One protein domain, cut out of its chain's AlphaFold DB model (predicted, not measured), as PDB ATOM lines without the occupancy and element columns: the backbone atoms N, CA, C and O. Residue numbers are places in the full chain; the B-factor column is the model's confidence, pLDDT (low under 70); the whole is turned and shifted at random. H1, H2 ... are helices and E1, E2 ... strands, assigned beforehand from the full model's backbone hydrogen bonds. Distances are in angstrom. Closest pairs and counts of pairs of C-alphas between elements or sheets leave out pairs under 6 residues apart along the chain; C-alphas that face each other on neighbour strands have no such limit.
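Overview. This is residues 24 to 219 of the 220 residues of an uncharacterized protein of Rhodobacteraceae bacterium EhC02 (UniProt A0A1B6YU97). A twisted sheet of five antiparallel strands is the core, with H3, H4 and H5 packed over one face and H2 over the other, making three layers. Beyond H2, H6 and H7 pack on that helix away from the sheet, while the short H1 lies far out near the beginning of the printed part. The 196 printed residues hold seven named helices and five named strands, along the chain H1 E1 E2 E3 H2 E4 H3 H4 H5 E5 H6 H7, and the sheet's order is E3 E2 E1 E4 E5. The class is mixed, helices and strands; the whole is compact and rounded, with a radius of gyration of the C-alphas of 15.8 A and spans of 40 by 38 by 33 A.

Along the chain. In the sheet, E3 is residues 72 to 75, E2 residues 60 to 68 (23.8 A), E1 residues 46 to 54 (26.0 A), E4 residues 113 to 121 (26.0 A) and E5 residues 183 to 187. C-alpha 46 of E1 is at (141.906, 252.443, 127.283). The helices are H1, residues 31 to 35, beginning at C-alpha (118.874, 246.581, 134.298); H2, 98 to 108 (15.6 A); H3, 124 to 135 (16.4 A); H4, 145 to 154 (14.2 A); H5, 169 to 177 (12.1 A); H6, 196 to 200; and H7, 204 to 217 (20.3 A), ending at C-alpha (143.411, 255.157, 147.429).

Arrangement. E1, E2 and E3 form a meander, each strand the antiparallel neighbour of the one before: N 50 and O 64 are 2.9 A apart, N 75 and O 65 2.8 A. Between the antiparallel neighbours E1 and E4, N 49 and O 118 are within hydrogen-bond range at 2.8 A, and between the antiparallel neighbours E4 and E5, N 185 and O 117 are within hydrogen-bond range at 2.8 A. H5 is over E1 and E4 at a height over the sheet of 7.7 A. H4, on the same face, touches H5 at a shallow tilt of 31 degrees, the same way, closest at the C-alphas of Ala 146 and Pro 169, 5.2 A. H3 and H4 form a helical hairpin. On the opposite face, H2 touches H7, through residues 206 to 210 of H7 alone, at a steep tilt of 41 degrees, and touches H6. H1 touches no helix. Every O i to N i+4 pair is within range in H1 to H6, and 9 of 10 in H7.

Size, cuts and confidence. The C-alphas of Asn 57 and Ala 219, the two farthest apart, are 48.3 A apart. The printed part has no cut. The links E3 to H2 and H4 to H5 are long. Residues 191 to 193 and 201 have pLDDT under 70.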
ATOM      1  N   GLU A  24     118.696 236.000 124.791       79.50
ATOM      2  CA  GLU A  24     119.570 236.492 125.842       79.50
ATOM      3  C   GLU A  24     120.111 235.315 126.683       79.50
ATOM      4  O   GLU A  24     119.364 234.370 126.968       79.50
ATOM      5  N   PRO A  25     121.403 235.317 127.068       79.00
ATOM      6  CA  PRO A  25     121.957 234.261 127.904       79.00
ATOM      7  C   PRO A  25     121.213 234.135 129.238       79.00
ATOM      8  O   PRO A  25     120.897 235.125 129.888       79.00
ATOM      9  N   ALA A  26     121.010 232.900 129.706       76.06
ATOM     10  CA  ALA A  26     120.235 232.607 130.919       76.06
ATOM     11  C   ALA A  26     120.772 233.248 132.219       76.06
ATOM     12  O   ALA A  26     120.075 233.249 133.227       76.06
ATOM     13  N   GLN A  27     122.010 233.753 132.216       82.25
ATOM     14  CA  GLN A  27     122.656 234.399 133.365       82.25
ATOM     15  C   GLN A  27     122.739 235.930 133.229       82.25
ATOM     16  O   GLN A  27     123.462 236.577 133.986       82.25
ATOM     17  N   SER A  28     122.017 236.519 132.273       86.81
ATOM     18  CA  SER A  28     121.874 237.968 132.213       86.81
ATOM     19  C   SER A  28     121.065 238.510 133.390       86.81
ATOM     20  O   SER A  28     119.994 237.996 133.715       86.81
ATOM     21  N   LEU A  29     121.560 239.582 134.002       90.44
ATOM     22  CA  LEU A  29     120.879 240.307 135.066       90.44
ATOM     23  C   LEU A  29     119.944 241.393 134.501       90.44
ATOM     24  O   LEU A  29     120.214 241.955 133.433       90.44
ATOM     25  N   PRO A  30     118.866 241.738 135.229       88.81
ATOM     26  CA  PRO A  30     118.007 242.865 134.881       88.81
ATOM     27  C   PRO A  30     118.729 244.218 135.053       88.81
ATOM     28  O   PRO A  30     119.739 244.323 135.753       88.81
ATOM     29  N   ASP A  31     118.214 245.264 134.397       87.69
ATOM     30  CA  ASP A  31     118.874 246.581 134.298       87.69
ATOM     31  C   ASP A  31     119.143 247.257 135.649       87.69
ATOM     32  O   ASP A  31     120.196 247.864 135.849       87.69
ATOM     33  N   ASP A  32     118.210 247.135 136.588       87.44
ATOM     34  CA  ASP A  32     118.320 247.687 137.937       87.44
ATOM     35  C   ASP A  32     119.478 247.054 138.721       87.44
ATOM     36  O   ASP A  32     120.213 247.749 139.425       87.44
ATOM     37  N   GLN A  33     119.698 245.750 138.542       89.50
ATOM     38  CA  GLN A  33     120.818 245.047 139.158       89.50
ATOM     39  C   GLN A  33     122.149 245.393 138.492       89.50
ATOM     40  O   GLN A  33     123.147 245.522 139.198       89.50
ATOM     41  N   ILE A  34     122.178 245.597 137.170       92.12
ATOM     42  CA  ILE A  34     123.385 246.026 136.444       92.12
ATOM     43  C   ILE A  34     123.837 247.424 136.874       92.12
ATOM     44  O   ILE A  34     125.034 247.648 137.057       92.12
ATOM     45  N   ALA A  35     122.904 248.352 137.100       89.75
ATOM     46  CA  ALA A  35     123.230 249.711 137.532       89.75
ATOM     47  C   ALA A  35     124.033 249.748 138.850       89.75
ATOM     48  O   ALA A  35     124.911 250.596 139.017       89.75
ATOM     49  N   ALA A  36     123.804 248.792 139.756       89.81
ATOM     50  CA  ALA A  36     124.550 248.660 141.011       89.81
ATOM     51  C   ALA A  36     125.981 248.101 140.837       89.81
ATOM     52  O   ALA A  36     126.775 248.105 141.779       89.81
ATOM     53  N   GLN A  37     126.326 247.609 139.643       92.94
ATOM     54  CA  GLN A  37     127.608 246.957 139.354       92.94
ATOM     55  C   GLN A  37     128.612 247.889 138.684       92.94
ATOM     56  O   GLN A  37     129.734 247.467 138.413       92.94
ATOM     57  N   VAL A  38     128.245 249.149 138.440       93.44
ATOM     58  CA  VAL A  38     129.141 250.151 137.858       93.44
ATOM     59  C   VAL A  38     130.420 250.244 138.686       93.44
ATOM     60  O   VAL A  38     130.396 250.529 139.881       93.44
ATOM     61  N   TYR A  39     131.549 250.028 138.025       96.31
ATOM     62  CA  TYR A  39     132.868 250.169 138.618       96.31
ATOM     63  C   TYR A  39     133.705 251.109 137.752       96.31
ATOM     64  O   TYR A  39     133.774 250.951 136.531       96.31
ATOM     65  N   ARG A  40     134.320 252.102 138.400       96.44
ATOM     66  CA  ARG A  40     135.146 253.131 137.764       96.44
ATOM     67  C   ARG A  40     136.601 252.914 138.127       96.44
ATOM     68  O   ARG A  40     137.011 253.199 139.254       96.44
ATOM     69  N   HIS A  41     137.365 252.430 137.164       96.25
ATOM     70  CA  HIS A  41     138.805 252.307 137.306       96.25
ATOM     71  C   HIS A  41     139.461 253.703 137.296       96.25
ATOM     72  O   HIS A  41     138.916 254.634 136.709       96.25
ATOM     73  N   ASP A  42     140.575 253.876 138.002       92.75
ATOM     74  CA  ASP A  42     141.383 255.115 138.029       92.75
ATOM     75  C   ASP A  42     142.405 255.219 136.896       92.75
ATOM     76  O   ASP A  42     142.906 256.310 136.639       92.75
ATOM     77  N   GLY A  43     142.717 254.110 136.226       94.06
ATOM     78  CA  GLY A  43     143.616 254.110 135.080       94.06
ATOM     79  C   GLY A  43     143.102 254.955 133.904       94.06
ATOM     80  O   GLY A  43     141.903 255.251 133.817       94.06
ATOM     81  N   PRO A  44     143.991 255.315 132.961       97.56
ATOM     82  CA  PRO A  44     143.634 256.115 131.795       97.56
ATOM     83  C   PRO A  44     142.594 255.405 130.914       97.56
ATOM     84  O   PRO A  44     142.527 254.162 130.900       97.56
ATOM     85  N   PRO A  45     141.788 256.160 130.142       98.62
ATOM     86  CA  PRO A  45     140.865 255.561 129.195       98.62
ATOM     87  C   PRO A  45     141.619 254.677 128.205       98.62
ATOM     88  O   PRO A  45     142.620 255.078 127.610       98.62
ATOM     89  N   SER A  46     141.174 253.436 128.064       98.81
ATOM     90  CA  SER A  46     141.906 252.443 127.283       98.81
ATOM     91  C   SER A  46     140.997 251.354 126.743       98.81
ATOM     92  O   SER A  46     139.910 251.088 127.263       98.81
ATOM     93  N   LEU A  47     141.469 250.716 125.679       98.88
ATOM     94  CA  LEU A  47     140.880 249.525 125.091       98.88
ATOM     95  C   LEU A  47     141.863 248.375 125.281       98.88
ATOM     96  O   LEU A  47     143.042 248.522 124.959       98.88
ATOM     97  N   THR A  48     141.387 247.237 125.783       98.88
ATOM     98  CA  THR A  48     142.198 246.022 125.922       98.88
ATOM     99  C   THR A  48     141.558 244.872 125.164       98.88
ATOM    100  O   THR A  48     140.465 244.429 125.514       98.88
ATOM    101  N   LEU A  49     142.225 244.391 124.120       98.81
ATOM    102  CA  LEU A  49     141.816 243.225 123.356       98.81
ATOM    103  C   LEU A  49     142.433 241.965 123.968       98.81
ATOM    104  O   LEU A  49     143.653 241.859 124.103       98.81
ATOM    105  N   TYR A  50     141.586 240.986 124.270       98.75
ATOM    106  CA  TYR A  50     142.009 239.634 124.609       98.75
ATOM    107  C   TYR A  50     141.828 238.733 123.396       98.75
ATOM    108  O   TYR A  50     140.785 238.757 122.735       98.75
ATOM    109  N   THR A  51     142.839 237.918 123.109       98.50
ATOM    110  CA  THR A  51     142.772 236.893 122.064       98.50
ATOM    111  C   THR A  51     143.274 235.570 122.611       98.50
ATOM    112  O   THR A  51     144.418 235.465 123.045       98.50
ATOM    113  N   MET A  52     142.416 234.556 122.577       97.75
ATOM    114  CA  MET A  52     142.721 233.218 123.073       97.75
ATOM    115  C   MET A  52     143.270 232.404 121.913       97.75
ATOM    116  O   MET A  52     142.577 232.202 120.912       97.75
ATOM    117  N   VAL A  53     144.509 231.945 122.040       97.69
ATOM    118  CA  VAL A  53     145.247 231.278 120.969       97.69
ATOM    119  C   VAL A  53     145.589 229.863 121.392       97.69
ATOM    120  O   VAL A  53     146.149 229.630 122.461       97.69
ATOM    121  N   ASN A  54     145.239 228.906 120.541       96.12
ATOM    122  CA  ASN A  54     145.483 227.496 120.786       96.12
ATOM    123  C   ASN A  54     146.992 227.206 120.808       96.12
ATOM    124  O   ASN A  54     147.691 227.474 119.828       96.12
ATOM    125  N   ASN A  55     147.486 226.612 121.896       94.00
ATOM    126  CA  ASN A  55     148.913 226.332 122.080       94.00
ATOM    127  C   ASN A  55     149.455 225.275 121.103       94.00
ATOM    128  O   ASN A  55     150.640 225.295 120.784       94.00
ATOM    129  N   SER A  56     148.605 224.372 120.599       94.19
ATOM    130  CA  SER A  56     149.025 223.272 119.718       94.19
ATOM    131  C   SER A  56     149.174 223.677 118.249       94.19
ATOM    132  O   SER A  56     150.039 223.146 117.556       94.19
ATOM    133  N   ASN A  57     148.342 224.601 117.754       96.12
ATOM    134  CA  ASN A  57     148.290 224.945 116.325       96.12
ATOM    135  C   ASN A  57     148.298 226.453 116.026       96.12
ATOM    136  O   ASN A  57     148.257 226.841 114.861       96.12
ATOM    137  N   GLY A  58     148.332 227.304 117.053       96.94
ATOM    138  CA  GLY A  58     148.392 228.758 116.907       96.94
ATOM    139  C   GLY A  58     147.105 229.412 116.401       96.94
ATOM    140  O   GLY A  58     147.109 230.608 116.115       96.94
ATOM    141  N   SER A  59     145.997 228.676 116.265       97.38
ATOM    142  CA  SER A  59     144.735 229.253 115.795       97.38
ATOM    143  C   SER A  59     144.053 230.093 116.881       97.38
ATOM    144  O   SER A  59     144.049 229.734 118.061       97.38
ATOM    145  N   GLY A  60     143.479 231.226 116.477       97.06
ATOM    146  CA  GLY A  60     142.700 232.094 117.356       97.06
ATOM    147  C   GLY A  60     141.309 231.517 117.584       97.06
ATOM    148  O   GLY A  60     140.540 231.380 116.633       97.06
ATOM    149  N   ALA A  61     140.989 231.188 118.831       95.69
ATOM    150  CA  ALA A  61     139.747 230.515 119.204       95.69
ATOM    151  C   ALA A  61     138.671 231.466 119.732       95.69
ATOM    152  O   ALA A  61     137.483 231.193 119.568       95.69
ATOM    153  N   HIS A  62     139.066 232.571 120.367       97.44
ATOM    154  CA  HIS A  62     138.128 233.535 120.935       97.44
ATOM    155  C   HIS A  62     138.731 234.936 121.009       97.44
ATOM    156  O   HIS A  62     139.954 235.088 121.015       97.44
ATOM    157  N   THR A  63     137.871 235.950 121.070       98.00
ATOM    158  CA  THR A  63     138.276 237.327 121.353       98.00
ATOM    159  C   THR A  63     137.234 238.055 122.188       98.00
ATOM    160  O   THR A  63     136.032 237.827 122.039       98.00
ATOM    161  N   SER A  64     137.712 238.959 123.031       98.56
ATOM    162  CA  SER A  64     136.898 239.870 123.825       98.56
ATOM    163  C   SER A  64     137.593 241.218 123.983       98.56
ATOM    164  O   SER A  64     138.790 241.354 123.720       98.56
ATOM    165  N   LEU A  65     136.829 242.234 124.378       98.81
ATOM    166  CA  LEU A  65     137.284 243.616 124.468       98.81
ATOM    167  C   LEU A  65     136.913 244.204 125.828       98.81
ATOM    168  O   LEU A  65     135.732 244.392 126.115       98.81
ATOM    169  N   MET A  66     137.905 244.544 126.646       98.81
ATOM    170  CA  MET A  66     137.693 245.412 127.801       98.81
ATOM    171  C   MET A  66     137.770 246.870 127.382       98.81
ATOM    172  O   MET A  66     138.668 247.274 126.641       98.81
ATOM    173  N   VAL A  67     136.846 247.660 127.910       98.81
ATOM    174  CA  VAL A  67     136.817 249.109 127.739       98.81
ATOM    175  C   VAL A  67     136.946 249.734 129.112       98.81
ATOM    176  O   VAL A  67     136.141 249.441 129.996       98.81
ATOM    177  N   ASN A  68     137.948 250.590 129.281       98.69
ATOM    178  CA  ASN A  68     138.041 251.486 130.418       98.69
ATOM    179  C   ASN A  68     137.577 252.884 129.994       98.69
ATOM    180  O   ASN A  68     138.338 253.615 129.366       98.69
ATOM    181  N   GLY A  69     136.325 253.223 130.300       98.19
ATOM    182  CA  GLY A  69     135.751 254.557 130.105       98.19
ATOM    183  C   GLY A  69     135.142 255.074 131.410       98.19
ATOM    184  O   GLY A  69     135.720 254.944 132.486       98.19
ATOM    185  N   SER A  70     133.920 255.589 131.344       97.81
ATOM    186  CA  SER A  70     133.113 256.060 132.473       97.81
ATOM    187  C   SER A  70     132.695 254.930 133.416       97.81
ATOM    188  O   SER A  70     132.255 255.189 134.540       97.81
ATOM    189  N   GLN A  71     132.869 253.687 132.965       98.06
ATOM    190  CA  GLN A  71     132.931 252.456 133.739       98.06
ATOM    191  C   GLN A  71     133.828 251.441 133.015       98.06
ATOM    192  O   GLN A  71     134.050 251.558 131.806       98.06
ATOM    193  N   ARG A  72     134.314 250.434 133.747       98.50
ATOM    194  CA  ARG A  72     135.119 249.345 133.183       98.50
ATOM    195  C   ARG A  72     134.294 248.074 133.014       98.50
ATOM    196  O   ARG A  72     133.751 247.540 133.986       98.50
ATOM    197  N   VAL A  73     134.215 247.599 131.776       98.56
ATOM    198  CA  VAL A  73     133.419 246.430 131.370       98.56
ATOM    199  C   VAL A  73     134.180 245.589 130.348       98.56
ATOM    200  O   VAL A  73     135.072 246.102 129.671       98.56
ATOM    201  N   ILE A  74     133.814 244.314 130.207       98.62
ATOM    202  CA  ILE A  74     134.337 243.426 129.160       98.62
ATOM    203  C   ILE A  74     133.192 243.009 128.245       98.62
ATOM    204  O   ILE A  74     132.239 242.380 128.693       98.62
ATOM    205  N   PHE A  75     133.301 243.318 126.958       98.50
ATOM    206  CA  PHE A  75     132.473 242.733 125.914       98.50
ATOM    207  C   PHE A  75     133.065 241.383 125.491       98.50
ATOM    208  O   PHE A  75     134.138 241.318 124.891       98.50
ATOM    209  N   ASP A  76     132.360 240.308 125.829       97.44
ATOM    210  CA  ASP A  76     132.725 238.902 125.660       97.44
ATOM    211  C   ASP A  76     131.700 238.185 124.748       97.44
ATOM    212  O   ASP A  76     130.884 237.393 125.235       97.44
ATOM    213  N   PRO A  77     131.680 238.501 123.434       95.50
ATOM    214  CA  PRO A  77     130.657 238.047 122.487       95.50
ATOM    215  C   PRO A  77     130.599 236.524 122.357       95.50
ATOM    216  O   PRO A  77     131.597 235.892 122.009       95.50
ATOM    217  N   ALA A  78     129.423 235.931 122.589       87.00
ATOM    218  CA  ALA A  78     129.230 234.479 122.694       87.00
ATOM    219  C   ALA A  78     130.133 233.793 123.749       87.00
ATOM    220  O   ALA A  78     130.465 232.605 123.639       87.00
ATOM    221  N   GLY A  79     130.558 234.555 124.756       86.06
ATOM    222  CA  GLY A  79     131.569 234.183 125.728       86.06
ATOM    223  C   GLY A  79     131.137 233.181 126.796       86.06
ATOM    224  O   GLY A  79     129.969 233.026 127.147       86.06
ATOM    225  N   SER A  80     132.145 232.464 127.293       87.38
ATOM    226  CA  SER A  80     132.094 231.462 128.373       87.38
ATOM    227  C   SER A  80     131.878 231.973 129.783       87.38
ATOM    228  O   SER A  80     131.445 231.226 130.661       87.38
ATOM    229  N   PHE A  81     132.322 233.202 130.024       91.44
ATOM    230  CA  PHE A  81     132.615 233.679 131.364       91.44
ATOM    231  C   PHE A  81     131.328 234.103 132.065       91.44
ATOM    232  O   PHE A  81     130.880 235.246 131.965       91.44
ATOM    233  N   ARG A  82     130.671 233.123 132.682       88.62
ATOM    234  CA  ARG A  82     129.324 233.236 133.236       88.62
ATOM    235  C   ARG A  82     129.264 232.446 134.548       88.62
ATOM    236  O   ARG A  82     129.608 231.265 134.584       88.62
ATOM    237  N   HIS A  83     128.869 233.116 135.627       87.94
ATOM    238  CA  HIS A  83     128.678 232.535 136.956       87.94
ATOM    239  C   HIS A  83     127.576 233.325 137.687       87.94
ATOM    240  O   HIS A  83     127.538 234.543 137.522       87.94
ATOM    241  N   PRO A  84     126.746 232.724 138.568       85.50
ATOM    242  CA  PRO A  84     125.677 233.443 139.286       85.50
ATOM    243  C   PRO A  84     126.120 234.661 140.114       85.50
ATOM    244  O   PRO A  84     125.300 235.483 140.503       85.50
ATOM    245  N   ARG A  85     127.420 234.757 140.419       85.25
ATOM    246  CA  ARG A  85     128.042 235.868 141.162       85.25
ATOM    247  C   ARG A  85     128.788 236.873 140.272       85.25
ATOM    248  O   ARG A  85     129.397 237.797 140.798       85.25
ATOM    249  N   ILE A  86     128.788 236.676 138.956       91.81
ATOM    250  CA  ILE A  86     129.376 237.601 137.986       91.81
ATOM    251  C   ILE A  86     128.229 238.355 137.324       91.81
ATOM    252  O   ILE A  86     127.320 237.754 136.757       91.81
ATOM    253  N   ALA A  87     128.280 239.680 137.392       94.56
ATOM    254  CA  ALA A  87     127.281 240.521 136.765       94.56
ATOM    255  C   ALA A  87     127.469 240.540 135.248       94.56
ATOM    256  O   ALA A  87     128.426 241.128 134.742       94.56
ATOM    257  N   THR A  88     126.543 239.916 134.524       94.75
ATOM    258  CA  THR A  88     126.525 239.954 133.060       94.75
ATOM    259  C   THR A  88     125.181 240.418 132.536       94.75
ATOM    260  O   THR A  88     124.162 240.131 133.154       94.75
ATOM    261  N   LYS A  89     125.171 241.109 131.398       94.38
ATOM    262  CA  LYS A  89     123.968 241.353 130.596       94.38
ATOM    263  C   LYS A  89     124.326 241.246 129.123       94.38
ATOM    264  O   LYS A  89     125.306 241.848 128.686       94.38
ATOM    265  N   ASN A  90     123.545 240.470 128.377       92.88
ATOM    266  CA  ASN A  90     123.910 239.983 127.048       92.88
ATOM    267  C   ASN A  90     125.325 239.376 127.077       92.88
ATOM    268  O   ASN A  90     125.608 238.440 127.828       92.88
ATOM    269  N   ASP A  91     126.223 239.959 126.291       95.19
ATOM    270  CA  ASP A  91     127.620 239.570 126.201       95.19
ATOM    271  C   ASP A  91     128.569 240.509 126.947       95.19
ATOM    272  O   ASP A  91     129.772 240.481 126.717       95.19
ATOM    273  N   VAL A  92     128.058 241.334 127.860       97.38
ATOM    274  CA  VAL A  92     128.864 242.287 128.627       97.38
ATOM    275  C   VAL A  92     129.008 241.825 130.074       97.38
ATOM    276  O   VAL A  92     128.016 241.549 130.747       97.38
ATOM    277  N   VAL A  93     130.250 241.779 130.557       97.38
ATOM    278  CA  VAL A  93     130.625 241.602 131.964       97.38
ATOM    279  C   VAL A  93     130.809 242.978 132.601       97.38
ATOM    280  O   VAL A  93     131.599 243.791 132.115       97.38
ATOM    281  N   TYR A  94     130.091 243.231 133.693       97.38
ATOM    282  CA  TYR A  94     130.090 244.500 134.422       97.38
ATOM    283  C   TYR A  94     130.924 244.416 135.699       97.38
ATOM    284  O   TYR A  94     131.250 243.333 136.184       97.38
ATOM    285  N   GLY A  95     131.255 245.577 136.270       96.00
ATOM    286  CA  GLY A  95     131.927 245.633 137.567       96.00
ATOM    287  C   GLY A  95     133.359 245.111 137.538       96.00
ATOM    288  O   GLY A  95     133.806 244.512 138.516       96.00
ATOM    289  N   VAL A  96     134.067 245.298 136.421       97.50
ATOM    290  CA  VAL A  96     135.364 244.660 136.170       97.50
ATOM    291  C   VAL A  96     136.454 245.324 137.011       97.50
ATOM    292  O   VAL A  96     137.140 246.214 136.530       97.50
ATOM    293  N   THR A  97     136.634 244.909 138.265       96.88
ATOM    294  CA  THR A  97     137.765 245.309 139.130       96.88
ATOM    295  C   THR A  97     139.080 244.648 138.687       96.88
ATOM    296  O   THR A  97     139.027 243.728 137.869       96.88
ATOM    297  N   PRO A  98     140.261 245.059 139.191       94.62
ATOM    298  CA  PRO A  98     141.532 244.399 138.875       94.62
ATOM    299  C   PRO A  98     141.515 242.897 139.168       94.62
ATOM    300  O   PRO A  98     142.008 242.100 138.379       94.62
ATOM    301  N   VAL A  99     140.861 242.488 140.260       93.06
ATOM    302  CA  VAL A  99     140.665 241.063 140.575       93.06
ATOM    303  C   VAL A  99     139.751 240.374 139.558       93.06
ATOM    304  O   VAL A  99     140.021 239.236 139.176       93.06
ATOM    305  N   MET A 100     138.677 241.033 139.108       95.25
ATOM    306  CA  MET A 100     137.788 240.471 138.082       95.25
ATOM    307  C   MET A 100     138.502 240.330 136.734       95.25
ATOM    308  O   MET A 100     138.321 239.329 136.052       95.25
ATOM    309  N   GLU A 101     139.319 241.313 136.363       96.12
ATOM    310  CA  GLU A 101     140.153 241.283 135.164       96.12
ATOM    311  C   GLU A 101     141.154 240.122 135.208       96.12
ATOM    312  O   GLU A 101     141.137 239.293 134.304       96.12
ATOM    313  N   ASP A 102     141.935 239.987 136.286       92.81
ATOM    314  CA  ASP A 102     142.871 238.864 136.466       92.81
ATOM    315  C   ASP A 102     142.141 237.513 136.409       92.81
ATOM    316  O   ASP A 102     142.551 236.609 135.681       92.81
ATOM    317  N   THR A 103     140.994 237.400 137.088       92.56
ATOM    318  CA  THR A 103     140.151 236.195 137.031       92.56
ATOM    319  C   THR A 103     139.688 235.903 135.603       92.56
ATOM    320  O   THR A 103     139.729 234.755 135.164       92.56
ATOM    321  N   TYR A 104     139.251 236.924 134.864       95.12
ATOM    322  CA  TYR A 104     138.790 236.791 133.486       95.12
ATOM    323  C   TYR A 104     139.917 236.347 132.547       95.12
ATOM    324  O   TYR A 104     139.722 235.441 131.729       95.12
ATOM    325  N   THR A 105     141.101 236.957 132.656       93.75
ATOM    326  CA  THR A 105     142.261 236.610 131.828       93.75
ATOM    327  C   THR A 105     142.729 235.192 132.137       93.75
ATOM    328  O   THR A 105     142.884 234.391 131.214       93.75
ATOM    329  N   ARG A 106     142.864 234.836 133.421       90.50
ATOM    330  CA  ARG A 106     143.247 233.481 133.836       90.50
ATOM    331  C   ARG A 106     142.203 232.453 133.463       90.50
ATOM    332  O   ARG A 106     142.579 231.399 132.989       90.50
ATOM    333  N   PHE A 107     140.904 232.740 133.558       90.88
ATOM    334  CA  PHE A 107     139.868 231.823 133.065       90.88
ATOM    335  C   PHE A 107     140.111 231.383 131.611       90.88
ATOM    336  O   PHE A 107     139.766 230.270 131.226       90.88
ATOM    337  N   HIS A 108     140.726 232.239 130.801       92.81
ATOM    338  CA  HIS A 108     141.000 231.955 129.402       92.81
ATOM    339  C   HIS A 108     142.422 231.464 129.106       92.81
ATOM    340  O   HIS A 108     142.623 230.861 128.051       92.81
ATOM    341  N   ALA A 109     143.383 231.695 130.000       86.06
ATOM    342  CA  ALA A 109     144.719 231.117 129.912       86.06
ATOM    343  C   ALA A 109     144.719 229.740 130.596       86.06
ATOM    344  O   ALA A 109     144.404 229.647 131.777       86.06
ATOM    345  N   ARG A 110     145.030 228.677 129.848       80.12
ATOM    346  CA  ARG A 110     145.087 227.270 130.290       80.12
ATOM    347  C   ARG A 110     146.172 226.509 129.543       80.12
ATOM    348  O   ARG A 110     146.662 226.988 128.523       80.12
ATOM    349  N   GLU A 111     146.437 225.264 129.942       82.25
ATOM    350  CA  GLU A 111     147.355 224.371 129.216       82.25
ATOM    351  C   GLU A 111     147.109 224.363 127.691       82.25
ATOM    352  O   GLU A 111     148.045 224.362 126.888       82.25
ATOM    353  N   THR A 112     145.844 224.425 127.262       87.25
ATOM    354  CA  THR A 112     145.456 224.367 125.842       87.25
ATOM    355  C   THR A 112     145.455 225.719 125.120       87.25
ATOM    356  O   THR A 112     145.545 225.742 123.887       87.25
ATOM    357  N   PHE A 113     145.391 226.842 125.844       93.25
ATOM    358  CA  PHE A 113     145.293 228.185 125.268       93.25
ATOM    359  C   PHE A 113     146.106 229.210 126.052       93.25
ATOM    360  O   PHE A 113     145.976 229.321 127.264       93.25
ATOM    361  N   HIS A 114     146.857 230.050 125.353       95.62
ATOM    362  CA  HIS A 114     147.386 231.278 125.942       95.62
ATOM    363  C   HIS A 114     146.519 232.473 125.560       95.62
ATOM    364  O   HIS A 114     145.796 232.444 124.559       95.62
ATOM    365  N   VAL A 115     146.612 233.542 126.347       97.88
ATOM    366  CA  VAL A 115     145.905 234.796 126.074       97.88
ATOM    367  C   VAL A 115     146.909 235.845 125.629       97.88
ATOM    368  O   VAL A 115     147.839 236.176 126.360       97.88
ATOM    369  N   ILE A 116     146.715 236.387 124.430       98.44
ATOM    370  CA  ILE A 116     147.354 237.634 124.013       98.44
ATOM    371  C   ILE A 116     146.514 238.777 124.588       98.44
ATOM    372  O   ILE A 116     145.323 238.869 124.293       98.44
ATOM    373  N   VAL A 117     147.138 239.624 125.405       98.69
ATOM    374  CA  VAL A 117     146.535 240.819 126.004       98.69
ATOM    375  C   VAL A 117     147.159 242.031 125.330       98.69
ATOM    376  O   VAL A 117     148.368 242.238 125.436       98.69
ATOM    377  N   GLN A 118     146.360 242.804 124.603       98.81
ATOM    378  CA  GLN A 118     146.835 244.003 123.919       98.81
ATOM    379  C   GLN A 118     146.079 245.208 124.427       98.81
ATOM    380  O   GLN A 118     144.858 245.227 124.335       98.81
ATOM    381  N   GLN A 119     146.787 246.208 124.931       98.75
ATOM    382  CA  GLN A 119     146.177 247.413 125.477       98.75
ATOM    383  C   GLN A 119     146.657 248.636 124.715       98.75
ATOM    384  O   GLN A 119     147.846 248.762 124.430       98.75
ATOM    385  N   VAL A 120     145.735 249.547 124.431       98.50
ATOM    386  CA  VAL A 120     146.027 250.866 123.875       98.50
ATOM    387  C   VAL A 120     145.279 251.921 124.683       98.50
ATOM    388  O   VAL A 120     144.073 251.802 124.921       98.50
ATOM    389  N   GLU A 121     146.002 252.937 125.144       98.56
ATOM    390  CA  GLU A 121     145.387 254.140 125.704       98.56
ATOM    391  C   GLU A 121     144.747 254.947 124.577       98.56
ATOM    392  O   GLU A 121     145.312 255.089 123.491       98.56
ATOM    393  N   VAL A 122     143.547 255.461 124.823       98.44
ATOM    394  CA  VAL A 122     142.771 256.199 123.824       98.44
ATOM    395  C   VAL A 122     142.224 257.488 124.432       98.44
ATOM    396  O   VAL A 122     142.085 257.580 125.652       98.44
ATOM    397  N   PRO A 123     141.866 258.492 123.613       98.25
ATOM    398  CA  PRO A 123     141.143 259.652 124.115       98.25
ATOM    399  C   PRO A 123     139.840 259.242 124.832       98.25
ATOM    400  O   PRO A 123     139.195 258.274 124.404       98.25
ATOM    401  N   PRO A 124     139.410 259.960 125.889       98.19
ATOM    402  CA  PRO A 124     138.200 259.628 126.644       98.19
ATOM    403  C   PRO A 124     136.962 259.428 125.760       98.19
ATOM    404  O   PRO A 124     136.197 258.488 125.957       98.19
ATOM    405  N   GLU A 125     136.786 260.264 124.738       97.94
ATOM    406  CA  GLU A 125     135.675 260.191 123.791       97.94
ATOM    407  C   GLU A 125     135.663 258.898 122.964       97.94
ATOM    408  O   GLU A 125     134.591 258.415 122.596       97.94
ATOM    409  N   VAL A 126     136.833 258.305 122.708       98.44
ATOM    410  CA  VAL A 126     136.964 257.023 122.004       98.44
ATOM    411  C   VAL A 126     136.546 255.882 122.922       98.44
ATOM    412  O   VAL A 126     135.759 255.032 122.508       98.44
ATOM    413  N   ALA A 127     137.009 255.885 124.175       98.69
ATOM    414  CA  ALA A 127     136.583 254.900 125.165       98.69
ATOM    415  C   ALA A 127     135.065 254.964 125.405       98.69
ATOM    416  O   ALA A 127     134.405 253.925 125.395       98.69
ATOM    417  N   GLU A 128     134.485 256.165 125.524       98.44
ATOM    418  CA  GLU A 128     133.035 256.341 125.675       98.44
ATOM    419  C   GLU A 128     132.241 255.899 124.444       98.44
ATOM    420  O   GLU A 128     131.145 255.349 124.582       98.44
ATOM    421  N   ASP A 129     132.755 256.135 123.233       98.31
ATOM    422  CA  ASP A 129     132.083 255.680 122.019       98.31
ATOM    423  C   ASP A 129     132.028 254.152 121.950       98.31
ATOM    424  O   ASP A 129     130.959 253.575 121.724       98.31
ATOM    425  N   VAL A 130     133.154 253.487 122.220       98.56
ATOM    426  CA  VAL A 130     133.215 252.023 122.276       98.56
ATOM    427  C   VAL A 130     132.311 251.492 123.387       98.56
ATOM    428  O   VAL A 130     131.512 250.592 123.129       98.56
ATOM    429  N   LEU A 131     132.376 252.077 124.589       98.56
ATOM    430  CA  LEU A 131     131.543 251.697 125.729       98.56
ATOM    431  C   LEU A 131     130.053 251.748 125.370       98.56
ATOM    432  O   LEU A 131     129.321 250.784 125.573       98.56
ATOM    433  N   ARG A 132     129.587 252.844 124.770       97.75
ATOM    434  CA  ARG A 132     128.178 252.980 124.382       97.75
ATOM    435  C   ARG A 132     127.755 251.907 123.384       97.75
ATOM    436  O   ARG A 132     126.667 251.356 123.519       97.75
ATOM    437  N   ARG A 133     128.609 251.600 122.403       97.56
ATOM    438  CA  ARG A 133     128.339 250.580 121.378       97.56
ATOM    439  C   ARG A 133     128.239 249.179 121.976       97.56
ATOM    440  O   ARG A 133     127.346 248.439 121.582       97.56
ATOM    441  N   ILE A 134     129.106 248.826 122.929       97.06
ATOM    442  CA  ILE A 134     129.052 247.502 123.573       97.06
ATOM    443  C   ILE A 134     127.849 247.366 124.510       97.06
ATOM    444  O   ILE A 134     127.255 246.296 124.569       97.06
ATOM    445  N   LEU A 135     127.439 248.436 125.202       95.62
ATOM    446  CA  LEU A 135     126.314 248.389 126.145       95.62
ATOM    447  C   LEU A 135     124.962 248.195 125.449       95.62
ATOM    448  O   LEU A 135     124.040 247.642 126.042       95.62
ATOM    449  N   VAL A 136     124.844 248.626 124.191       93.88
ATOM    450  CA  VAL A 136     123.651 248.394 123.361       93.88
ATOM    451  C   VAL A 136     123.798 247.187 122.434       93.88
ATOM    452  O   VAL A 136     122.880 246.890 121.668       93.88
ATOM    453  N   ALA A 137     124.935 246.483 122.481       90.50
ATOM    454  CA  ALA A 137     125.117 245.260 121.720       90.50
ATOM    455  C   ALA A 137     124.200 244.164 122.285       90.50
ATOM    456  O   ALA A 137     124.179 243.880 123.487       90.50
ATOM    457  N   GLY A 138     123.413 243.555 121.399       87.69
ATOM    458  CA  GLY A 138     122.628 242.371 121.729       87.69
ATOM    459  C   GLY A 138     123.500 241.114 121.848       87.69
ATOM    460  O   GLY A 138     124.706 241.169 121.592       87.69
ATOM    461  N   PRO A 139     122.895 239.967 122.197       90.94
ATOM    462  CA  PRO A 139     123.590 238.683 122.221       90.94
ATOM    463  C   PRO A 139     124.185 238.345 120.849       90.94
ATOM    464  O   PRO A 139     123.506 238.426 119.820       90.94
ATOM    465  N   VAL A 140     125.454 237.951 120.831       92.94
ATOM    466  CA  VAL A 140     126.193 237.620 119.616       92.94
ATOM    467  C   VAL A 140     126.123 236.110 119.352       92.94
ATOM    468  O   VAL A 140     126.358 235.310 120.261       92.94
ATOM    469  N   PRO A 141     125.835 235.672 118.109       90.31
ATOM    470  CA  PRO A 141     125.901 234.261 117.750       90.31
ATOM    471  C   PRO A 141     127.293 233.654 117.976       90.31
ATOM    472  O   PRO A 141     128.326 234.309 117.815       90.31
ATOM    473  N   ARG A 142     127.339 232.351 118.269       87.81
ATOM    474  CA  ARG A 142     128.613 231.626 118.404       87.81
ATOM    475  C   ARG A 142     129.480 231.770 117.149       87.81
ATOM    476  O   ARG A 142     128.968 231.851 116.038       87.81
ATOM    477  N   ALA A 143     130.798 231.764 117.354       89.06
ATOM    478  CA  ALA A 143     131.818 231.955 116.317       89.06
ATOM    479  C   ALA A 143     131.792 233.324 115.600       89.06
ATOM    480  O   ALA A 143     132.504 233.508 114.617       89.06
ATOM    481  N   GLN A 144     131.031 234.304 116.102       95.69
ATOM    482  CA  GLN A 144     131.050 235.684 115.601       95.69
ATOM    483  C   GLN A 144     131.808 236.650 116.519       95.69
ATOM    484  O   GLN A 144     131.718 237.858 116.329       95.69
ATOM    485  N   CYS A 145     132.580 236.154 117.492       96.81
ATOM    486  CA  CYS A 145     133.291 237.008 118.444       96.81
ATOM    487  C   CYS A 145     134.200 238.035 117.749       96.81
ATOM    488  O   CYS A 145     134.044 239.236 117.955       96.81
ATOM    489  N   ALA A 146     135.069 237.591 116.838       97.88
ATOM    490  CA  ALA A 146     135.935 238.496 116.081       97.88
ATOM    491  C   ALA A 146     135.168 239.375 115.093       97.88
ATOM    492  O   ALA A 146     135.508 240.549 114.943       97.88
ATOM    493  N   LEU A 147     134.109 238.853 114.471       98.12
ATOM    494  CA  LEU A 147     133.278 239.629 113.553       98.12
ATOM    495  C   LEU A 147     132.617 240.809 114.265       98.12
ATOM    496  O   LEU A 147     132.720 241.941 113.791       98.12
ATOM    497  N   SER A 148     131.953 240.549 115.389       97.56
ATOM    498  CA  SER A 148     131.227 241.562 116.150       97.56
ATOM    499  C   SER A 148     132.182 242.596 116.736       97.56
ATOM    500  O   SER A 148     131.956 243.792 116.561       97.56
ATOM    501  N   THR A 149     133.291 242.159 117.340       98.38
ATOM    502  CA  THR A 149     134.292 243.076 117.904       98.38
ATOM    503  C   THR A 149     134.962 243.920 116.820       98.38
ATOM    504  O   THR A 149     135.032 245.139 116.945       98.38
ATOM    505  N   SER A 150     135.411 243.313 115.715       98.50
ATOM    506  CA  SER A 150     136.073 244.052 114.629       98.50
ATOM    507  C   SER A 150     135.130 245.003 113.893       98.50
ATOM    508  O   SER A 150     135.542 246.098 113.523       98.50
ATOM    509  N   SER A 151     133.860 244.627 113.701       97.81
ATOM    510  CA  SER A 151     132.854 245.504 113.087       97.81
ATOM    511  C   SER A 151     132.535 246.700 113.975       97.81
ATOM    512  O   SER A 151     132.446 247.814 113.470       97.81
ATOM    513  N   LEU A 152     132.430 246.483 115.290       97.50
ATOM    514  CA  LEU A 152     132.239 247.561 116.255       97.50
ATOM    515  C   LEU A 152     133.414 248.543 116.223       97.50
ATOM    516  O   LEU A 152     133.182 249.741 116.102       97.50
ATOM    517  N   LEU A 153     134.653 248.041 116.290       98.31
ATOM    518  CA  LEU A 153     135.868 248.866 116.312       98.31
ATOM    519  C   LEU A 153     136.132 249.594 114.986       98.31
ATOM    520  O   LEU A 153     136.587 250.734 115.002       98.31
ATOM    521  N   ARG A 154     135.822 248.976 113.841       97.81
ATOM    522  CA  ARG A 154     135.940 249.610 112.514       97.81
ATOM    523  C   ARG A 154     135.165 250.929 112.441       97.81
ATOM    524  O   ARG A 154     135.628 251.879 111.816       97.81
ATOM    525  N   ASP A 155     133.998 250.980 113.078       95.31
ATOM    526  CA  ASP A 155     133.082 252.119 112.997       95.31
ATOM    527  C   ASP A 155     133.385 253.211 114.040       95.31
ATOM    528  O   ASP A 155     132.607 254.160 114.169       95.31
ATOM    529  N   VAL A 156     134.491 253.089 114.787       96.88
ATOM    530  CA  VAL A 156     134.953 254.065 115.785       96.88
ATOM    531  C   VAL A 156     135.869 255.087 115.101       96.88
ATOM    532  O   VAL A 156     137.001 254.746 114.743       96.88
ATOM    533  N   PRO A 157     135.445 256.358 114.943       93.75
ATOM    534  CA  PRO A 157     136.228 257.358 114.214       93.75
ATOM    535  C   PRO A 157     137.636 257.570 114.784       93.75
ATOM    536  O   PRO A 157     138.588 257.724 114.026       93.75
ATOM    537  N   GLY A 158     137.789 257.503 116.111       91.69
ATOM    538  CA  GLY A 158     139.074 257.696 116.789       91.69
ATOM    539  C   GLY A 158     140.120 256.600 116.556       91.69
ATOM    540  O   GLY A 158     141.268 256.781 116.946       91.69
ATOM    541  N   LEU A 159     139.760 255.490 115.900       94.62
ATOM    542  CA  LEU A 159     140.712 254.462 115.459       94.62
ATOM    543  C   LEU A 159     141.190 254.674 114.013       94.62
ATOM    544  O   LEU A 159     141.943 253.853 113.491       94.62
ATOM    545  N   ASN A 160     140.767 255.762 113.355       92.12
ATOM    546  CA  ASN A 160     141.253 256.212 112.043       92.12
ATOM    547  C   ASN A 160     141.229 255.130 110.944       92.12
ATOM    548  O   ASN A 160     142.089 255.102 110.065       92.12
ATOM    549  N   GLY A 161     140.262 254.208 110.999       93.38
ATOM    550  CA  GLY A 161     140.137 253.113 110.031       93.38
ATOM    551  C   GLY A 161     141.240 252.048 110.112       93.38
ATOM    552  O   GLY A 161     141.388 251.262 109.176       93.38
ATOM    553  N   ALA A 162     142.007 251.997 111.207       95.81
ATOM    554  CA  ALA A 162     143.071 251.010 111.404       95.81
ATOM    555  C   ALA A 162     142.542 249.574 111.570       95.81
ATOM    556  O   ALA A 162     143.249 248.616 111.258       95.81
ATOM    557  N   ILE A 163     141.295 249.419 112.028       98.31
ATOM    558  CA  ILE A 163     140.641 248.120 112.194       98.31
ATOM    559  C   ILE A 163     139.691 247.861 111.027       98.31
ATOM    560  O   ILE A 163     138.767 248.628 110.762       98.31
ATOM    561  N   ARG A 164     139.893 246.735 110.347       98.19
ATOM    562  CA  ARG A 164     139.000 246.169 109.337       98.19
ATOM    563  C   ARG A 164     138.214 245.014 109.939       98.19
ATOM    564  O   ARG A 164     138.690 244.293 110.817       98.19
ATOM    565  N   THR A 165     137.020 244.796 109.402       98.25
ATOM    566  CA  THR A 165     136.199 243.644 109.774       98.25
ATOM    567  C   THR A 165     136.890 242.339 109.413       98.25
ATOM    568  O   THR A 165     137.351 242.158 108.286       98.25
ATOM    569  N   THR A 166     136.913 241.409 110.359       98.31
ATOM    570  CA  THR A 166     137.440 240.061 110.173       98.31
ATOM    571  C   THR A 166     136.661 239.062 111.015       98.31
ATOM    572  O   THR A 166     136.131 239.389 112.071       98.31
ATOM    573  N   TRP A 167     136.621 237.821 110.546       97.94
ATOM    574  CA  TRP A 167     136.078 236.687 111.289       97.94
ATOM    575  C   TRP A 167     137.129 235.997 112.162       97.94
ATOM    576  O   TRP A 167     136.791 235.106 112.936       97.94
ATOM    577  N   PHE A 168     138.402 236.380 112.037       98.25
ATOM    578  CA  PHE A 168     139.519 235.638 112.608       98.25
ATOM    579  C   PHE A 168     140.137 236.395 113.789       98.25
ATOM    580  O   PHE A 168     140.693 237.477 113.577       98.25
ATOM    581  N   PRO A 169     140.126 235.827 115.012       98.44
ATOM    582  CA  PRO A 169     140.692 236.486 116.190       98.44
ATOM    583  C   PRO A 169     142.159 236.903 116.012       98.44
ATOM    584  O   PRO A 169     142.514 238.032 116.324       98.44
ATOM    585  N   ASN A 170     142.994 236.049 115.407       98.62
ATOM    586  CA  ASN A 170     144.407 236.370 115.169       98.62
ATOM    587  C   ASN A 170     144.599 237.586 114.250       98.62
ATOM    588  O   ASN A 170     145.488 238.394 114.491       98.62
ATOM    589  N   GLN A 171     143.759 237.741 113.221       98.69
ATOM    590  CA  GLN A 171     143.829 238.909 112.337       98.69
ATOM    591  C   GLN A 171     143.363 240.179 113.048       98.69
ATOM    592  O   GLN A 171     143.853 241.266 112.751       98.69
ATOM    593  N   LEU A 172     142.399 240.071 113.968       98.81
ATOM    594  CA  LEU A 172     141.994 241.207 114.789       98.81
ATOM    595  C   LEU A 172     143.124 241.610 115.747       98.81
ATOM    596  O   LEU A 172     143.434 242.794 115.832       98.81
ATOM    597  N   ALA A 173     143.781 240.641 116.386       98.81
ATOM    598  CA  ALA A 173     144.929 240.878 117.262       98.81
ATOM    599  C   ALA A 173     146.119 241.520 116.529       98.81
ATOM    600  O   ALA A 173     146.770 242.427 117.044       98.81
ATOM    601  N   GLU A 174     146.397 241.088 115.298       98.62
ATOM    602  CA  GLU A 174     147.432 241.701 114.464       98.62
ATOM    603  C   GLU A 174     147.117 243.178 114.179       98.62
ATOM    604  O   GLU A 174     147.955 244.049 114.396       98.62
ATOM    605  N   GLN A 175     145.889 243.481 113.749       98.62
ATOM    606  CA  GLN A 175     145.465 244.856 113.466       98.62
ATOM    607  C   GLN A 175     145.483 245.737 114.717       98.62
ATOM    608  O   GLN A 175     145.965 246.866 114.667       98.62
ATOM    609  N   PHE A 176     144.990 245.216 115.841       98.69
ATOM    610  CA  PHE A 176     144.946 245.939 117.107       98.69
ATOM    611  C   PHE A 176     146.350 246.197 117.663       98.69
ATOM    612  O   PHE A 176     146.643 247.299 118.116       98.69
ATOM    613  N   GLY A 177     147.251 245.217 117.562       98.31
ATOM    614  CA  GLY A 177     148.653 245.360 117.963       98.31
ATOM    615  C   GLY A 177     149.446 246.373 117.139       98.31
ATOM    616  O   GLY A 177     150.472 246.854 117.606       98.31
ATOM    617  N   ASN A 178     148.966 246.716 115.942       98.06
ATOM    618  CA  ASN A 178     149.559 247.742 115.084       98.06
ATOM    619  C   ASN A 178     149.029 249.158 115.374       98.06
ATOM    620  O   ASN A 178     149.470 250.114 114.729       98.06
ATOM    621  N   LEU A 179     148.086 249.323 116.312       97.88
ATOM    622  CA  LEU A 179     147.642 250.650 116.732       97.88
ATOM    623  C   LEU A 179     148.805 251.414 117.394       97.88
ATOM    624  O   LEU A 179     149.555 250.830 118.182       97.88
ATOM    625  N   PRO A 180     148.972 252.720 117.118       96.31
ATOM    626  CA  PRO A 180     149.999 253.522 117.773       96.31
ATOM    627  C   PRO A 180     149.866 253.468 119.299       96.31
ATOM    628  O   PRO A 180     148.794 253.729 119.837       96.31
ATOM    629  N   GLY A 181     150.957 253.133 119.992       96.25
ATOM    630  CA  GLY A 181     150.972 253.020 121.454       96.25
ATOM    631  C   GLY A 181     150.397 251.712 122.009       96.25
ATOM    632  O   GLY A 181     150.370 251.550 123.228       96.25
ATOM    633  N   ALA A 182     149.973 250.770 121.160       98.12
ATOM    634  CA  ALA A 182     149.535 249.463 121.626       98.12
ATOM    635  C   ALA A 182     150.689 248.692 122.283       98.12
ATOM    636  O   ALA A 182     151.787 248.561 121.738       98.12
ATOM    637  N   THR A 183     150.417 248.135 123.455       98.50
ATOM    638  CA  THR A 183     151.292 247.189 124.146       98.50
ATOM    639  C   THR A 183     150.776 245.773 123.935       98.50
ATOM    640  O   THR A 183     149.610 245.563 123.606       98.50
ATOM    641  N   THR A 184     151.644 244.772 124.065       98.38
ATOM    642  CA  THR A 184     151.253 243.364 123.939       98.38
ATOM    643  C   THR A 184     151.939 242.537 125.011       98.38
ATOM    644  O   THR A 184     153.163 242.539 125.124       98.38
ATOM    645  N   GLN A 185     151.143 241.772 125.745       97.00
ATOM    646  CA  GLN A 185     151.584 240.764 126.695       97.00
ATOM    647  C   GLN A 185     150.974 239.411 126.326       97.00
ATOM    648  O   GLN A 185     149.983 239.331 125.596       97.00
ATOM    649  N   ARG A 186     151.591 238.329 126.798       96.12
ATOM    650  CA  ARG A 186     151.066 236.971 126.639       96.12
ATOM    651  C   ARG A 186     151.025 236.299 127.995       96.12
ATOM    652  O   ARG A 186     152.058 236.214 128.654       96.12
ATOM    653  N   LEU A 187     149.849 235.819 128.376       92.88
ATOM    654  CA  LEU A 187     149.667 235.005 129.565       92.88
ATOM    655  C   LEU A 187     149.578 233.537 129.153       92.88
ATOM    656  O   LEU A 187     148.650 233.141 128.445       92.88
ATOM    657  N   TYR A 188     150.551 232.758 129.613       89.31
ATOM    658  CA  TYR A 188     150.537 231.302 129.555       89.31
ATOM    659  C   TYR A 188     150.244 230.784 130.957       89.31
ATOM    660  O   TYR A 188     150.928 231.166 131.904       89.31
ATOM    661  N   GLU A 189     149.252 229.912 131.064       80.88
ATOM    662  CA  GLU A 189     149.016 229.110 132.257       80.88
ATOM    663  C   GLU A 189     149.245 227.649 131.885       80.88
ATOM    664  O   GLU A 189     148.959 227.226 130.762       80.88
ATOM    665  N   TYR A 190     149.791 226.888 132.823       72.50
ATOM    666  CA  TYR A 190     150.098 225.465 132.649       72.50
ATOM    667  C   TYR A 190     149.244 224.591 133.575       72.50
ATOM    668  O   TYR A 190     149.561 223.427 133.806       72.50
ATOM    669  N   ASP A 191     148.201 225.183 134.156       65.19
ATOM    670  CA  ASP A 191     147.233 224.517 135.010       65.19
ATOM    671  C   ASP A 191     146.178 223.754 134.188       65.19
ATOM    672  O   ASP A 191     146.171 223.763 132.954       65.19
ATOM    673  N   ASP A 192     145.312 223.046 134.910       66.31
ATOM    674  CA  ASP A 192     144.295 222.132 134.389       66.31
ATOM    675  C   ASP A 192     143.521 222.685 133.179       66.31
ATOM    676  O   ASP A 192     142.973 223.781 133.235       66.31
ATOM    677  N   ALA A 193     143.401 221.899 132.106       67.88
ATOM    678  CA  ALA A 193     142.697 222.298 130.887       67.88
ATOM    679  C   ALA A 193     141.222 222.706 131.101       67.88
ATOM    680  O   ALA A 193     140.665 223.426 130.262       67.88
ATOM    681  N   ASP A 194     140.572 222.272 132.188       72.56
ATOM    682  CA  ASP A 194     139.214 222.694 132.521       72.56
ATOM    683  C   ASP A 194     139.172 224.126 133.070       72.56
ATOM    684  O   ASP A 194     139.397 224.414 134.249       72.56
ATOM    685  N   ARG A 195     138.785 225.057 132.198       70.12
ATOM    686  CA  ARG A 195     138.660 226.461 132.574       70.12
ATOM    687  C   ARG A 195     137.616 226.764 133.638       70.12
ATOM    688  O   ARG A 195     137.787 227.758 134.345       70.12
ATOM    689  N   PHE A 196     136.579 225.941 133.780       78.00
ATOM    690  CA  PHE A 196     135.501 226.205 134.733       78.00
ATOM    691  C   PHE A 196     135.958 226.069 136.188       78.00
ATOM    692  O   PHE A 196     135.391 226.740 137.048       78.00
ATOM    693  N   LYS A 197     137.063 225.361 136.453       71.75
ATOM    694  CA  LYS A 197     137.691 225.303 137.784       71.75
ATOM    695  C   LYS A 197     138.086 226.676 138.333       71.75
ATOM    696  O   LYS A 197     137.941 226.921 139.526       71.75
ATOM    697  N   ALA A 198     138.492 227.621 137.479       71.44
ATOM    698  CA  ALA A 198     138.755 228.985 137.955       71.44
ATOM    699  C   ALA A 198     137.487 229.677 138.476       71.44
ATOM    700  O   ALA A 198     137.568 230.458 139.424       71.44
ATOM    701  N   LEU A 199     136.314 229.364 137.912       76.44
ATOM    702  CA  LEU A 199     135.042 229.891 138.410       76.44
ATOM    703  C   LEU A 199     134.602 229.212 139.711       76.44
ATOM    704  O   LEU A 199     133.951 229.862 140.526       76.44
ATOM    705  N   GLU A 200     134.987 227.958 139.956       74.75
ATOM    706  CA  GLU A 200     134.757 227.306 141.255       74.75
ATOM    707  C   GLU A 200     135.500 228.037 142.381       74.75
ATOM    708  O   GLU A 200     134.954 228.233 143.466       74.75
ATOM    709  N   SER A 201     136.712 228.523 142.091       68.56
ATOM    710  CA  SER A 201     137.515 229.337 143.012       68.56
ATOM    711  C   SER A 201     137.144 230.830 143.044       68.56
ATOM    712  O   SER A 201     137.804 231.604 143.740       68.56
ATOM    713  N   PHE A 202     136.118 231.265 142.298       78.69
ATOM    714  CA  PHE A 202     135.747 232.680 142.223       78.69
ATOM    715  C   PHE A 202     135.231 233.201 143.569       78.69
ATOM    716  O   PHE A 202     134.138 232.838 144.018       78.69
ATOM    717  N   ASP A 203     135.987 234.122 144.164       82.81
ATOM    718  CA  ASP A 203     135.673 234.752 145.442       82.81
ATOM    719  C   ASP A 203     135.129 236.186 145.240       82.81
ATOM    720  O   ASP A 203     135.892 237.099 144.897       82.81
ATOM    721  N   PRO A 204     133.818 236.418 145.452       79.81
ATOM    722  CA  PRO A 204     133.219 237.745 145.316       79.81
ATOM    723  C   PRO A 204     133.732 238.741 146.369       79.81
ATOM    724  O   PRO A 204     133.696 239.950 146.130       79.81
ATOM    725  N   ASP A 205     134.232 238.272 147.515       84.12
ATOM    726  CA  ASP A 205     134.726 239.139 148.581       84.12
ATOM    727  C   ASP A 205     136.066 239.767 148.197       84.12
ATOM    728  O   ASP A 205     136.292 240.943 148.474       84.12
ATOM    729  N   ARG A 206     136.909 239.048 147.442       84.62
ATOM    730  CA  ARG A 206     138.127 239.622 146.841       84.62
ATOM    731  C   ARG A 206     137.810 240.707 145.814       84.62
ATOM    732  O   ARG A 206     138.525 241.705 145.739       84.62
ATOM    733  N   VAL A 207     136.741 240.536 145.034       81.44
ATOM    734  CA  VAL A 207     136.278 241.557 144.077       81.44
ATOM    735  C   VAL A 207     135.807 242.807 144.819       81.44
ATOM    736  O   VAL A 207     136.191 243.914 144.437       81.44
ATOM    737  N   ARG A 208     135.030 242.642 145.899       84.69
ATOM    738  CA  ARG A 208     134.578 243.750 146.751       84.69
ATOM    739  C   ARG A 208     135.752 244.463 147.430       84.69
ATOM    740  O   ARG A 208     135.869 245.675 147.285       84.69
ATOM    741  N   ALA A 209     136.662 243.724 148.057       85.44
ATOM    742  CA  ALA A 209     137.850 244.288 148.698       85.44
ATOM    743  C   ALA A 209     138.738 245.055 147.702       85.44
ATOM    744  O   ALA A 209     139.248 246.126 148.017       85.44
ATOM    745  N   SER A 210     138.882 244.555 146.468       84.62
ATOM    746  CA  SER A 210     139.611 245.261 145.407       84.62
ATOM    747  C   SER A 210     138.955 246.582 145.007       84.62
ATOM    748  O   SER A 210     139.671 247.512 144.643       84.62
ATOM    749  N   ARG A 211     137.621 246.669 145.049       87.44
ATOM    750  CA  ARG A 211     136.889 247.919 144.812       87.44
ATOM    751  C   ARG A 211     137.132 248.904 145.957       87.44
ATOM    752  O   ARG A 211     137.538 250.031 145.696       87.44
ATOM    753  N   GLU A 212     136.950 248.455 147.196       87.44
ATOM    754  CA  GLU A 212     137.129 249.269 148.408       87.44
ATOM    755  C   GLU A 212     138.556 249.824 148.527       87.44
ATOM    756  O   GLU A 212     138.736 251.013 148.777       87.44
ATOM    757  N   ALA A 213     139.576 248.995 148.281       84.88
ATOM    758  CA  ALA A 213     140.979 249.409 148.349       84.88
ATOM    759  C   ALA A 213     141.303 250.557 147.382       84.88
ATOM    760  O   ALA A 213     142.078 251.456 147.699       84.88
ATOM    761  N   GLN A 214     140.690 250.548 146.203       83.81
ATOM    762  CA  GLN A 214     140.906 251.583 145.207       83.81
ATOM    763  C   GLN A 214     140.084 252.845 145.469       83.81
ATOM    764  O   GLN A 214     140.535 253.948 145.179       83.81
ATOM    765  N   GLU A 215     138.877 252.704 146.012       83.94
ATOM    766  CA  GLU A 215     138.100 253.850 146.491       83.94
ATOM    767  C   GLU A 215     138.833 254.568 147.631       83.94
ATOM    768  O   GLU A 215     138.891 255.795 147.628       83.94
ATOM    769  N   ALA A 216     139.466 253.817 148.539       81.62
ATOM    770  CA  ALA A 216     140.309 254.371 149.594       81.62
ATOM    771  C   ALA A 216     141.530 255.115 149.027       81.62
ATOM    772  O   ALA A 216     141.758 256.261 149.401       81.62
ATOM    773  N   ALA A 217     142.248 254.524 148.065       80.25
ATOM    774  CA  ALA A 217     143.411 255.157 147.429       80.25
ATOM    775  C   ALA A 217     143.082 256.461 146.673       80.25
ATOM    776  O   ALA A 217     143.970 257.268 146.426       80.25
ATOM    777  N   LYS A 218     141.816 256.682 146.289       74.12
ATOM    778  CA  LYS A 218     141.348 257.933 145.661       74.12
ATOM    779  C   LYS A 218     141.020 259.042 146.662       74.12
ATOM    780  O   LYS A 218     140.845 260.184 146.245       74.12
ATOM    781  N   ALA A 219     140.815 258.697 147.931       72.06
ATOM    782  CA  ALA A 219     140.429 259.641 148.978       72.06
ATOM    783  C   ALA A 219     141.636 260.273 149.698       72.06
ATOM    784  O   ALA A 219     141.440 261.197 150.490       72.06
TER     785      ALA A 219